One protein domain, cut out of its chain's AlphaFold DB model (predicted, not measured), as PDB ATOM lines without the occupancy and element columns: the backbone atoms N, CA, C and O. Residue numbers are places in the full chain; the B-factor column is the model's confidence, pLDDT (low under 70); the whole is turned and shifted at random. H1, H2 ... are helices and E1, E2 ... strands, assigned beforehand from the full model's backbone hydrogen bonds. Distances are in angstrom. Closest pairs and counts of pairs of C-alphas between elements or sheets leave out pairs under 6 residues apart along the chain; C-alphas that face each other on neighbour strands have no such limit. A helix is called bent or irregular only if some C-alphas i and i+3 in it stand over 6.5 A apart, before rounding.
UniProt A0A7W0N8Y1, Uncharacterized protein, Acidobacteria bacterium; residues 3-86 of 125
ATOM      1  N   LEU A   3      48.215  12.614 -37.375       96.12
ATOM      2  CA  LEU A   3      48.786  12.117 -38.624       96.12
ATOM      3  C   LEU A   3      50.310  12.227 -38.549       96.12
ATOM      4  O   LEU A   3      50.823  13.288 -38.224       96.12
ATOM      5  N   ILE A   4      51.033  11.163 -38.879       96.00
ATOM      6  CA  ILE A   4      52.494  11.193 -39.019       96.00
ATOM      7  C   ILE A   4      52.801  10.757 -40.446       96.00
ATOM      8  O   ILE A   4      52.496   9.623 -40.812       96.00
ATOM      9  N   SER A   5      53.302  11.665 -41.281       92.81
ATOM     10  CA  SER A   5      53.460  11.390 -42.713       92.81
ATOM     11  C   SER A   5      54.418  12.375 -43.386       92.81
ATOM     12  O   SER A   5      54.599  13.498 -42.920       92.81
ATOM     13  N   ASP A   6      55.016  11.948 -44.498       90.12
ATOM     14  CA  ASP A   6      55.741  12.809 -45.438       90.12
ATOM     15  C   ASP A   6      54.798  13.543 -46.412       90.12
ATOM     16  O   ASP A   6      55.194  14.535 -47.021       90.12
ATOM     17  N   GLY A   7      53.537  13.103 -46.515       88.38
ATOM     18  CA  GLY A   7      52.500  13.673 -47.377       88.38
ATOM     19  C   GLY A   7      52.543  13.171 -48.819       88.38
ATOM     20  O   GLY A   7      51.821  13.687 -49.674       88.38
ATOM     21  N   LEU A   8      53.396  12.187 -49.121       87.25
ATOM     22  CA  LEU A   8      53.610  11.709 -50.481       87.25
ATOM     23  C   LEU A   8      52.582  10.629 -50.853       87.25
ATOM     24  O   LEU A   8      52.654   9.491 -50.398       87.25
ATOM     25  N   ASP A   9      51.655  10.951 -51.756       85.19
ATOM     26  CA  ASP A   9      50.638   9.989 -52.202       85.19
ATOM     27  C   ASP A   9      51.187   8.976 -53.228       85.19
ATOM     28  O   ASP A   9      51.471   9.347 -54.362       85.19
ATOM     29  N   ARG A  10      51.299   7.688 -52.898       84.62
ATOM     30  CA  ARG A  10      51.851   6.650 -53.795       84.62
ATOM     31  C   ARG A  10      50.777   5.867 -54.563       84.62
ATOM     32  O   ARG A  10      50.793   4.641 -54.564       84.62
ATOM     33  N   GLY A  11      49.866   6.572 -55.232       83.88
ATOM     34  CA  GLY A  11      48.846   5.950 -56.084       83.88
ATOM     35  C   GLY A  11      47.552   5.620 -55.343       83.88
ATOM     36  O   GLY A  11      46.975   4.548 -55.533       83.88
ATOM     37  N   SER A  12      47.095   6.530 -54.482       86.06
ATOM     38  CA  SER A  12      45.819   6.394 -53.785       86.06
ATOM     39  C   SER A  12      44.650   6.268 -54.760       86.06
ATOM     40  O   SER A  12      44.552   6.978 -55.757       86.06
ATOM     41  N   LYS A  13      43.711   5.377 -54.429       90.50
ATOM     42  CA  LYS A  13      42.452   5.200 -55.177       90.50
ATOM     43  C   LYS A  13      41.421   6.288 -54.871       90.50
ATOM     44  O   LYS A  13      40.462   6.464 -55.617       90.50
ATOM     45  N   THR A  14      41.588   6.981 -53.749       89.81
ATOM     46  CA  THR A  14      40.674   8.021 -53.277       89.81
ATOM     47  C   THR A  14      41.298   9.381 -53.538       89.81
ATOM     48  O   THR A  14      42.450   9.605 -53.175       89.81
ATOM     49  N   SER A  15      40.538  10.295 -54.145       90.12
ATOM     50  CA  SER A  15      41.006  11.658 -54.386       90.12
ATOM     51  C   SER A  15      41.154  12.449 -53.086       90.12
ATOM     52  O   SER A  15      40.437  12.221 -52.105       90.12
ATOM     53  N   PHE A  16      42.056  13.429 -53.111       90.12
ATOM     54  CA  PHE A  16      42.297  14.341 -51.997       90.12
ATOM     55  C   PHE A  16      41.012  15.033 -51.516       90.12
ATOM     56  O   PHE A  16      40.690  14.971 -50.330       90.12
ATOM     57  N   ASP A  17      40.236  15.614 -52.435       90.44
ATOM     58  CA  ASP A  17      39.012  16.355 -52.098       90.44
ATOM     59  C   ASP A  17      37.966  15.473 -51.417       90.44
ATOM     60  O   ASP A  17      37.275  15.912 -50.497       90.44
ATOM     61  N   LYS A  18      37.878  14.199 -51.820       91.56
ATOM     62  CA  LYS A  18      36.965  13.237 -51.197       91.56
ATOM     63  C   LYS A  18      37.387  12.922 -49.762       91.56
ATOM     64  O   LYS A  18      36.529  12.873 -48.884       91.56
ATOM     65  N   ILE A  19      38.688  12.748 -49.514       93.12
ATOM     66  CA  ILE A  19      39.226  12.533 -48.162       93.12
ATOM     67  C   ILE A  19      38.976  13.771 -47.297       93.12
ATOM     68  O   ILE A  19      38.409  13.656 -46.211       93.12
ATOM     69  N   LEU A  20      39.341  14.959 -47.787       94.12
ATOM     70  CA  LEU A  20      39.146  16.211 -47.059       94.12
ATOM     71  C   LEU A  20      37.663  16.456 -46.743       94.12
ATOM     72  O   LEU A  20      37.326  16.785 -45.606       94.12
ATOM     73  N   GLY A  21      36.774  16.224 -47.711       93.31
ATOM     74  CA  GLY A  21      35.333  16.335 -47.517       93.31
ATOM     75  C   GLY A  21      34.801  15.363 -46.461       93.31
ATOM     76  O   GLY A  21      34.021  15.755 -45.596       93.31
ATOM     77  N   GLN A  22      35.261  14.108 -46.448       93.38
ATOM     78  CA  GLN A  22      34.861  13.155 -45.407       93.38
ATOM     79  C   GLN A  22      35.333  13.582 -44.014       93.38
ATOM     80  O   GLN A  22      34.536  13.570 -43.076       93.38
ATOM     81  N   LEU A  23      36.584  14.028 -43.884       95.00
ATOM     82  CA  LEU A  23      37.125  14.535 -42.621       95.00
ATOM     83  C   LEU A  23      36.323  15.735 -42.102       95.00
ATOM     84  O   LEU A  23      35.982  15.799 -40.920       95.00
ATOM     85  N   GLN A  24      35.977  16.667 -42.992       93.50
ATOM     86  CA  GLN A  24      35.176  17.842 -42.656       93.50
ATOM     87  C   GLN A  24      33.733  17.482 -42.278       93.50
ATOM     88  O   GLN A  24      33.194  18.079 -41.343       93.50
ATOM     89  N   ASN A  25      33.118  16.510 -42.957       90.69
ATOM     90  CA  ASN A  25      31.772  16.023 -42.645       90.69
ATOM     91  C   ASN A  25      31.714  15.284 -41.304       90.69
ATOM     92  O   ASN A  25      30.755  15.444 -40.555       90.69
ATOM     93  N   GLN A  26      32.757  14.525 -40.972       91.81
ATOM     94  CA  GLN A  26      32.876  13.812 -39.697       91.81
ATOM     95  C   GLN A  26      33.399  14.696 -38.552       91.81
ATOM     96  O   GLN A  26      33.597  14.207 -37.443       91.81
ATOM     97  N   ASN A  27      33.623  15.994 -38.799       90.69
ATOM     98  CA  ASN A  27      34.179  16.947 -37.831       90.69
ATOM     99  C   ASN A  27      35.518  16.479 -37.217       90.69
ATOM    100  O   ASN A  27      35.800  16.714 -36.039       90.69
ATOM    101  N   ILE A  28      36.360  15.823 -38.020       93.50
ATOM    102  CA  ILE A  28      37.672  15.335 -37.593       93.50
ATOM    103  C   ILE A  28      38.707  16.447 -37.762       93.50
ATOM    104  O   ILE A  28      39.003  16.850 -38.881       93.50
ATOM    105  N   THR A  29      39.313  16.884 -36.657       94.31
ATOM    106  CA  THR A  29      40.478  17.789 -36.655       94.31
ATOM    107  C   THR A  29      41.781  16.992 -36.777       94.31
ATOM    108  O   THR A  29      41.992  16.027 -36.026       94.31
ATOM    109  N   ILE A  30      42.665  17.394 -37.699       96.56
ATOM    110  CA  ILE A  30      43.964  16.744 -37.934       96.56
ATOM    111  C   ILE A  30      45.107  17.557 -37.340       96.56
ATOM    112  O   ILE A  30      45.386  18.665 -37.784       96.56
ATOM    113  N   TYR A  31      45.844  16.955 -36.414       96.75
ATOM    114  CA  TYR A  31      47.176  17.428 -36.048       96.75
ATOM    115  C   TYR A  31      48.208  16.572 -36.770       96.75
ATOM    116  O   TYR A  31      48.117  15.347 -36.707       96.75
ATOM    117  N   ALA A  32      49.153  17.188 -37.471       97.31
ATOM    118  CA  ALA A  32      50.131  16.459 -38.269       97.31
ATOM    119  C   ALA A  32      51.555  16.649 -37.745       97.31
ATOM    120  O   ALA A  32      51.948  17.766 -37.424       97.31
ATOM    121  N   LEU A  33      52.321  15.564 -37.710       97.12
ATOM    122  CA  LEU A  33      53.775  15.564 -37.624       97.12
ATOM    123  C   LEU A  33      54.325  15.323 -39.030       97.12
ATOM    124  O   LEU A  33      54.206  14.223 -39.579       97.12
ATOM    125  N   GLN A  34      54.871  16.380 -39.620       94.56
ATOM    126  CA  GLN A  34      55.401  16.382 -40.974       94.56
ATOM    127  C   GLN A  34      56.801  15.775 -40.980       94.56
ATOM    128  O   GLN A  34      57.729  16.323 -40.385       94.56
ATOM    129  N   ILE A  35      56.959  14.680 -41.717       92.81
ATOM    130  CA  ILE A  35      58.271  14.134 -42.058       92.81
ATOM    131  C   ILE A  35      58.792  14.898 -43.288       92.81
ATOM    132  O   ILE A  35      58.026  15.111 -44.234       92.81
ATOM    133  N   PRO A  36      60.066  15.324 -43.320       85.94
ATOM    134  CA  PRO A  36      60.639  15.974 -44.493       85.94
ATOM    135  C   PRO A  36      60.532  15.096 -45.746       85.94
ATOM    136  O   PRO A  36      60.913  13.922 -45.730       85.94
ATOM    137  N   ASP A  37      60.054  15.678 -46.849       79.31
ATOM    138  CA  ASP A  37      60.014  15.000 -48.144       79.31
ATOM    139  C   ASP A  37      61.440  14.826 -48.689       79.31
ATOM    140  O   ASP A  37      62.083  15.775 -49.140       79.31
ATOM    141  N   ARG A  38      61.932  13.585 -48.670       71.50
ATOM    142  CA  ARG A  38      63.272  13.227 -49.164       71.50
ATOM    143  C   ARG A  38      63.363  13.162 -50.691       71.50
ATOM    144  O   ARG A  38      64.449  12.951 -51.217       71.50
ATOM    145  N   THR A  39      62.252  13.322 -51.411       69.75
ATOM    146  CA  THR A  39      62.221  13.235 -52.879       69.75
ATOM    147  C   THR A  39      62.491  14.566 -53.585       69.75
ATOM    148  O   THR A  39      62.570  14.603 -54.813       69.75
ATOM    149  N   GLY A  40      62.627  15.669 -52.835       63.16
ATOM    150  CA  GLY A  40      62.972  16.988 -53.378       63.16
ATOM    151  C   GLY A  40      61.941  17.560 -54.360       63.16
ATOM    152  O   GLY A  40      62.272  18.426 -55.165       63.16
ATOM    153  N   GLY A  41      60.700  17.059 -54.350       59.84
ATOM    154  CA  GLY A  41      59.673  17.441 -55.322       59.84
ATOM    155  C   GLY A  41      59.906  16.909 -56.743       59.84
ATOM    156  O   GLY A  41      59.172  17.295 -57.652       59.84
ATOM    157  N   ALA A  42      60.877  16.010 -56.947       56.66
ATOM    158  CA  ALA A  42      61.250  15.501 -58.268       56.66
ATOM    159  C   ALA A  42      60.128  14.706 -58.964       56.66
ATOM    160  O   ALA A  42      60.147  14.545 -60.182       56.66
ATOM    161  N   TYR A  43      59.129  14.223 -58.219       56.12
ATOM    162  CA  TYR A  43      58.169  13.263 -58.756       56.12
ATOM    163  C   TYR A  43      56.916  13.843 -59.425       56.12
ATOM    164  O   TYR A  43      56.166  13.041 -59.979       56.12
ATOM    165  N   ARG A  44      56.600  15.156 -59.386       59.25
ATOM    166  CA  ARG A  44      55.260  15.619 -59.842       59.25
ATOM    167  C   ARG A  44      55.221  17.016 -60.461       59.25
ATOM    168  O   ARG A  44      55.398  18.010 -59.771       59.25
ATOM    169  N   ARG A  45      54.864  17.085 -61.753       57.75
ATOM    170  CA  ARG A  45      54.531  18.338 -62.460       57.75
ATOM    171  C   ARG A  45      53.051  18.746 -62.291       57.75
ATOM    172  O   ARG A  45      52.756  19.929 -62.365       57.75
ATOM    173  N   ASN A  46      52.151  17.794 -61.993       63.53
ATOM    174  CA  ASN A  46      50.686  17.995 -61.994       63.53
ATOM    175  C   ASN A  46      49.964  17.622 -60.678       63.53
ATOM    176  O   ASN A  46      48.746  17.469 -60.676       63.53
ATOM    177  N   GLN A  47      50.673  17.425 -59.562       65.69
ATOM    178  CA  GLN A  47      50.048  17.130 -58.264       65.69
ATOM    179  C   GLN A  47      50.621  18.046 -57.175       65.69
ATOM    180  O   GLN A  47      51.780  18.457 -57.295       65.69
ATOM    181  N   PRO A  48      49.845  18.358 -56.119       66.50
ATOM    182  CA  PRO A  48      50.343  19.134 -54.990       66.50
ATOM    183  C   PRO A  48      51.572  18.464 -54.367       66.50
ATOM    184  O   PRO A  48      51.658  17.238 -54.264       66.50
ATOM    185  N   LYS A  49      52.544  19.289 -53.965       80.88
ATOM    186  CA  LYS A  49      53.749  18.822 -53.269       80.88
ATOM    187  C   LYS A  49      53.350  18.159 -51.949       80.88
ATOM    188  O   LYS A  49      52.394  18.589 -51.309       80.88
ATOM    189  N   ALA A  50      54.114  17.165 -51.512       83.19
ATOM    190  CA  ALA A  50      53.801  16.390 -50.314       83.19
ATOM    191  C   ALA A  50      53.562  17.253 -49.042       83.19
ATOM    192  O   ALA A  50      52.543  17.054 -48.376       83.19
ATOM    193  N   PRO A  51      54.362  18.307 -48.757       86.81
ATOM    194  CA  PRO A  51      54.082  19.207 -47.631       86.81
ATOM    195  C   PRO A  51      52.787  20.019 -47.788       86.81
ATOM    196  O   PRO A  51      52.114  20.334 -46.808       86.81
ATOM    197  N   GLU A  52      52.415  20.352 -49.026       90.00
ATOM    198  CA  GLU A  52      51.201  21.120 -49.317       90.00
ATOM    199  C   GLU A  52      49.943  20.281 -49.061       90.00
ATOM    200  O   GLU A  52      48.960  20.792 -48.533       90.00
ATOM    201  N   VAL A  53      49.988  18.975 -49.344       91.56
ATOM    202  CA  VAL A  53      48.896  18.040 -49.029       91.56
ATOM    203  C   VAL A  53      48.608  18.031 -47.528       91.56
ATOM    204  O   VAL A  53      47.458  18.184 -47.112       91.56
ATOM    205  N   ILE A  54      49.648  17.896 -46.700       94.31
ATOM    206  CA  ILE A  54      49.490  17.882 -45.240       94.31
ATOM    207  C   ILE A  54      48.971  19.235 -44.750       94.31
ATOM    208  O   ILE A  54      48.031  19.265 -43.955       94.31
ATOM    209  N   LYS A  55      49.489  20.343 -45.294       94.38
ATOM    210  CA  LYS A  55      48.999  21.695 -44.997       94.38
ATOM    211  C   LYS A  55      47.516  21.858 -45.290       94.38
ATOM    212  O   LYS A  55      46.764  22.334 -44.436       94.38
ATOM    213  N   GLN A  56      47.068  21.419 -46.459       94.44
ATOM    214  CA  GLN A  56      45.666  21.512 -46.842       94.44
ATOM    215  C   GLN A  56      44.764  20.647 -45.952       94.44
ATOM    216  O   GLN A  56      43.685  21.108 -45.579       94.44
ATOM    217  N   LEU A  57      45.202  19.450 -45.539       95.50
ATOM    218  CA  LEU A  57      44.454  18.604 -44.599       95.50
ATOM    219  C   LEU A  57      44.322  19.246 -43.217       95.50
ATOM    220  O   LEU A  57      43.224  19.296 -42.657       95.50
ATOM    221  N   THR A  58      45.422  19.749 -42.656       96.00
ATOM    222  CA  THR A  58      45.402  20.356 -41.322       96.00
ATOM    223  C   THR A  58      44.609  21.651 -41.311       96.00
ATOM    224  O   THR A  58      43.710  21.801 -40.493       96.00
ATOM    225  N   GLU A  59      44.857  22.572 -42.246       95.06
ATOM    226  CA  GLU A  59      44.122  23.840 -42.288       95.06
ATOM    227  C   GLU A  59      42.654  23.613 -42.663       95.06
ATOM    228  O   GLU A  59      41.754  24.233 -42.107       95.06
ATOM    229  N   GLY A  60      42.393  22.684 -43.586       95.31
ATOM    230  CA  GLY A  60      41.048  22.331 -44.019       95.31
ATOM    231  C   GLY A  60      40.172  21.777 -42.896       95.31
ATOM    232  O   GLY A  60      38.952  21.914 -42.975       95.31
ATOM    233  N   THR A  61      40.773  21.220 -41.845       95.50
ATOM    234  CA  THR A  61      40.084  20.625 -40.690       95.50
ATOM    235  C   THR A  61      40.210  21.442 -39.395       95.50
ATOM    236  O   THR A  61      39.725  21.006 -38.348       95.50
ATOM    237  N   GLY A  62      40.834  22.627 -39.446       93.31
ATOM    238  CA  GLY A  62      41.066  23.482 -38.274       93.31
ATOM    239  C   GLY A  62      42.137  22.954 -37.313       93.31
ATOM    240  O   GLY A  62      42.119  23.261 -36.125       93.31
ATOM    241  N   GLY A  63      43.036  22.106 -37.801       94.75
ATOM    242  CA  GLY A  63      44.124  21.525 -37.031       94.75
ATOM    243  C   GLY A  63      45.439  22.293 -37.150       94.75
ATOM    244  O   GLY A  63      45.450  23.500 -37.389       94.75
ATOM    245  N   LYS A  64      46.566  21.607 -36.925       95.31
ATOM    246  CA  LYS A  64      47.904  22.227 -36.910       95.31
ATOM    247  C   LYS A  64      48.996  21.236 -37.311       95.31
ATOM    248  O   LYS A  64      48.877  20.046 -37.032       95.31
ATOM    249  N   ILE A  65      50.052  21.738 -37.944       96.44
ATOM    250  CA  ILE A  65      51.236  20.959 -38.325       96.44
ATOM    251  C   ILE A  65      52.375  21.258 -37.360       96.44
ATOM    252  O   ILE A  65      52.535  22.396 -36.917       96.44
ATOM    253  N   PHE A  66      53.176  20.236 -37.101       96.81
ATOM    254  CA  PHE A  66      54.434  20.289 -36.380       96.81
ATOM    255  C   PHE A  66      55.512  19.569 -37.200       96.81
ATOM    256  O   PHE A  66      55.200  18.574 -37.860       96.81
ATOM    257  N   PRO A  67      56.769  20.027 -37.165       95.19
ATOM    258  CA  PRO A  67      57.899  19.226 -37.624       95.19
ATOM    259  C   PRO A  67      58.002  17.928 -36.814       95.19
ATOM    260  O   PRO A  67      57.683  17.911 -35.621       95.19
ATOM    261  N   ILE A  68      58.450  16.837 -37.437       95.44
ATOM    262  CA  ILE A  68      58.632  15.555 -36.739       95.44
ATOM    263  C   ILE A  68      59.664  15.654 -35.605       95.44
ATOM    264  O   ILE A  68      59.532  14.980 -34.585       95.44
ATOM    265  N   GLU A  69      60.647  16.542 -35.746       96.06
ATOM    266  CA  GLU A  69      61.685  16.827 -34.753       96.06
ATOM    267  C   GLU A  69      61.104  17.437 -33.467       96.06
ATOM    268  O   GLU A  69      61.670  17.286 -32.387       96.06
ATOM    269  N   GLU A  70      59.930  18.069 -33.554       96.31
ATOM    270  CA  GLU A  70      59.235  18.711 -32.439       96.31
ATOM    271  C   GLU A  70      58.132  17.824 -31.833       96.31
ATOM    272  O   GLU A  70      57.202  18.322 -31.195       96.31
ATOM    273  N   ALA A  71      58.209  16.498 -31.995       96.25
ATOM    274  CA  ALA A  71      57.164  15.569 -31.557       96.25
ATOM    275  C   ALA A  71      56.745  15.740 -30.084       96.25
ATOM    276  O   ALA A  71      55.555  15.681 -29.769       96.25
ATOM    277  N   GLN A  72      57.694  15.999 -29.178       96.81
ATOM    278  CA  GLN A  72      57.387  16.223 -27.762       96.81
ATOM    279  C   GLN A  72      56.604  17.526 -27.542       96.81
ATOM    280  O   GLN A  72      55.624  17.548 -26.792       96.81
ATOM    281  N   THR A  73      56.997  18.601 -28.229       96.94
ATOM    282  CA  THR A  73      56.296  19.891 -28.214       96.94
ATOM    283  C   THR A  73      54.892  19.748 -28.790       96.94
ATOM    284  O   THR A  73      53.932  20.228 -28.188       96.94
ATOM    285  N   ALA A  74      54.753  19.031 -29.907       96.75
ATOM    286  CA  ALA A  74      53.469  18.730 -30.527       96.75
ATOM    287  C   ALA A  74      52.555  17.951 -29.575       96.75
ATOM    288  O   ALA A  74      51.407  18.338 -29.366       96.75
ATOM    289  N   ALA A  75      53.067  16.893 -28.939       95.94
ATOM    290  CA  ALA A  75      52.307  16.088 -27.989       95.94
ATOM    291  C   ALA A  75      51.822  16.925 -26.797       95.94
ATOM    292  O   ALA A  75      50.647  16.849 -26.433       95.94
ATOM    293  N   LYS A  76      52.698  17.765 -26.228       95.31
ATOM    294  CA  LYS A  76      52.333  18.682 -25.142       95.31
ATOM    295  C   LYS A  76      51.258  19.671 -25.589       95.31
ATOM    296  O   LYS A  76      50.239  19.788 -24.919       95.31
ATOM    297  N   PHE A  77      51.451  20.322 -26.735       93.75
ATOM    298  CA  PHE A  77      50.493  21.277 -27.287       93.75
ATOM    299  C   PHE A  77      49.120  20.637 -27.516       93.75
ATOM    300  O   PHE A  77      48.113  21.180 -27.071       93.75
ATOM    301  N   ILE A  78      49.071  19.469 -28.165       93.19
ATOM    302  CA  ILE A  78      47.818  18.754 -28.446       93.19
ATOM    303  C   ILE A  78      47.138  18.350 -27.132       93.19
ATOM    304  O   ILE A  78      45.930  18.523 -26.990       93.19
ATOM    305  N   ALA A  79      47.892  17.843 -26.153       93.19
ATOM    306  CA  ALA A  79      47.342  17.458 -24.858       93.19
ATOM    307  C   ALA A  79      46.799  18.660 -24.065       93.19
ATOM    308  O   ALA A  79      45.713  18.566 -23.493       93.19
ATOM    309  N   ASP A  80      47.530  19.776 -24.034       91.88
ATOM    310  CA  ASP A  80      47.095  21.004 -23.365       91.88
ATOM    311  C   ASP A  80      45.857  21.595 -24.055       91.88
ATOM    312  O   ASP A  80      44.884  21.933 -23.380       91.88
ATOM    313  N   GLU A  81      45.840  21.634 -25.389       88.50
ATOM    314  CA  GLU A  81      44.699  22.113 -26.172       88.50
ATOM    315  C   GLU A  81      43.435  21.285 -25.902       88.50
ATOM    316  O   GLU A  81      42.376  21.850 -25.618       88.50
ATOM    317  N   LEU A  82      43.547  19.953 -25.953       86.75
ATOM    318  CA  LEU A  82      42.421  19.045 -25.726       86.75
ATOM    319  C   LEU A  82      41.908  19.087 -24.282       86.75
ATOM    320  O   LEU A  82      40.723  18.849 -24.064       86.75
ATOM    321  N   ARG A  83      42.773  19.372 -23.300       85.75
ATOM    322  CA  ARG A  83      42.383  19.435 -21.882       85.75
ATOM    323  C   ARG A  83      41.822  20.786 -21.457       85.75
ATOM    324  O   ARG A  83      40.944  20.809 -20.603       85.75
ATOM    325  N   LYS A  84      42.373  21.893 -21.959       72.81
ATOM    326  CA  LYS A  84      42.170  23.222 -21.354       72.81
ATOM    327  C   LYS A  84      41.499  24.246 -22.266       72.81
ATOM    328  O   LYS A  84      40.936  25.202 -21.749       72.81
ATOM    329  N   SER A  85      41.564  24.093 -23.590       64.69
ATOM    330  CA  SER A  85      41.345  25.231 -24.502       64.69
ATOM    331  C   SER A  85      40.323  24.991 -25.610       64.69
ATOM    332  O   SER A  85      40.255  25.787 -26.546       64.69
ATOM    333  N   ARG A  86      39.522  23.920 -25.549       68.06
ATOM    334  CA  ARG A  86      38.610  23.591 -26.650       68.06
ATOM    335  C   ARG A  86      37.154  23.923 -26.338       68.06
ATOM    336  O   ARG A  86      36.412  23.087 -25.835       68.06
TER     337      ARG A  86
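AT A GLANCE: This is residues 3 to 86 of the 125 residues of an uncharacterized protein of Acidobacteria bacterium (UniProt A0A7W0N8Y1). A small sheet of parallel strands, in order E1 E2 E3, is sandwiched between H2 and H3, with H1 off the sheet. Residues 10 to 15 and 79 to 86 stand free. The 84 printed residues hold E1 H1 E2 H2 E3 H3, class mixed. The whole is flat, 43 by 31 by 15 A, and only just compact, close to loose, with radius of gyration of the C-alphas 13.7 A.

HOW THE PARTS SIT: Within hydrogen-bond range of E2, residues 31 to 34, N 33 and O 3 of E1, residues 3 to 5, are 2.8 A apart, as are N 34 and O 66 of E3, residues 64 to 67. H2, residues 50 to 60, and H3, residues 68 to 84, are on opposite faces, three layers, at heights over the sheet of 8.4 A and 8.9 A; the closest C-alphas are Thr 58 and Lys 64, 5.4 A, and Leu 33 and Ile 68, 4.9 A. H1, residues 16 to 25, only just touches H2, with 3 pairs of C-alphas within 8 A, the closest Leu 20 and Leu 57, 6.3 A. E1, H1, E2 and E2, H2, E3 are strand-helix-strand units, parallel neighbours joined through a helix, with right-handed crossovers. Every O i to N i+4 pair is within range in H1 and H2, 11 of 13 in H3.

IN THESE COORDINATES: E1 begins at C-alpha 3 (48.786, 12.117, -38.624). H3, 23.8 A long, ends at C-alpha 84 (42.170, 23.222, -21.354); it is irregular, C-alphas 69 and 72 being 8.2 A apart.

THE WHOLE: The printed part has no cut. The link E2 to H2 is long. pLDDT is under 70 at residues 39 to 48 and 85 to 86.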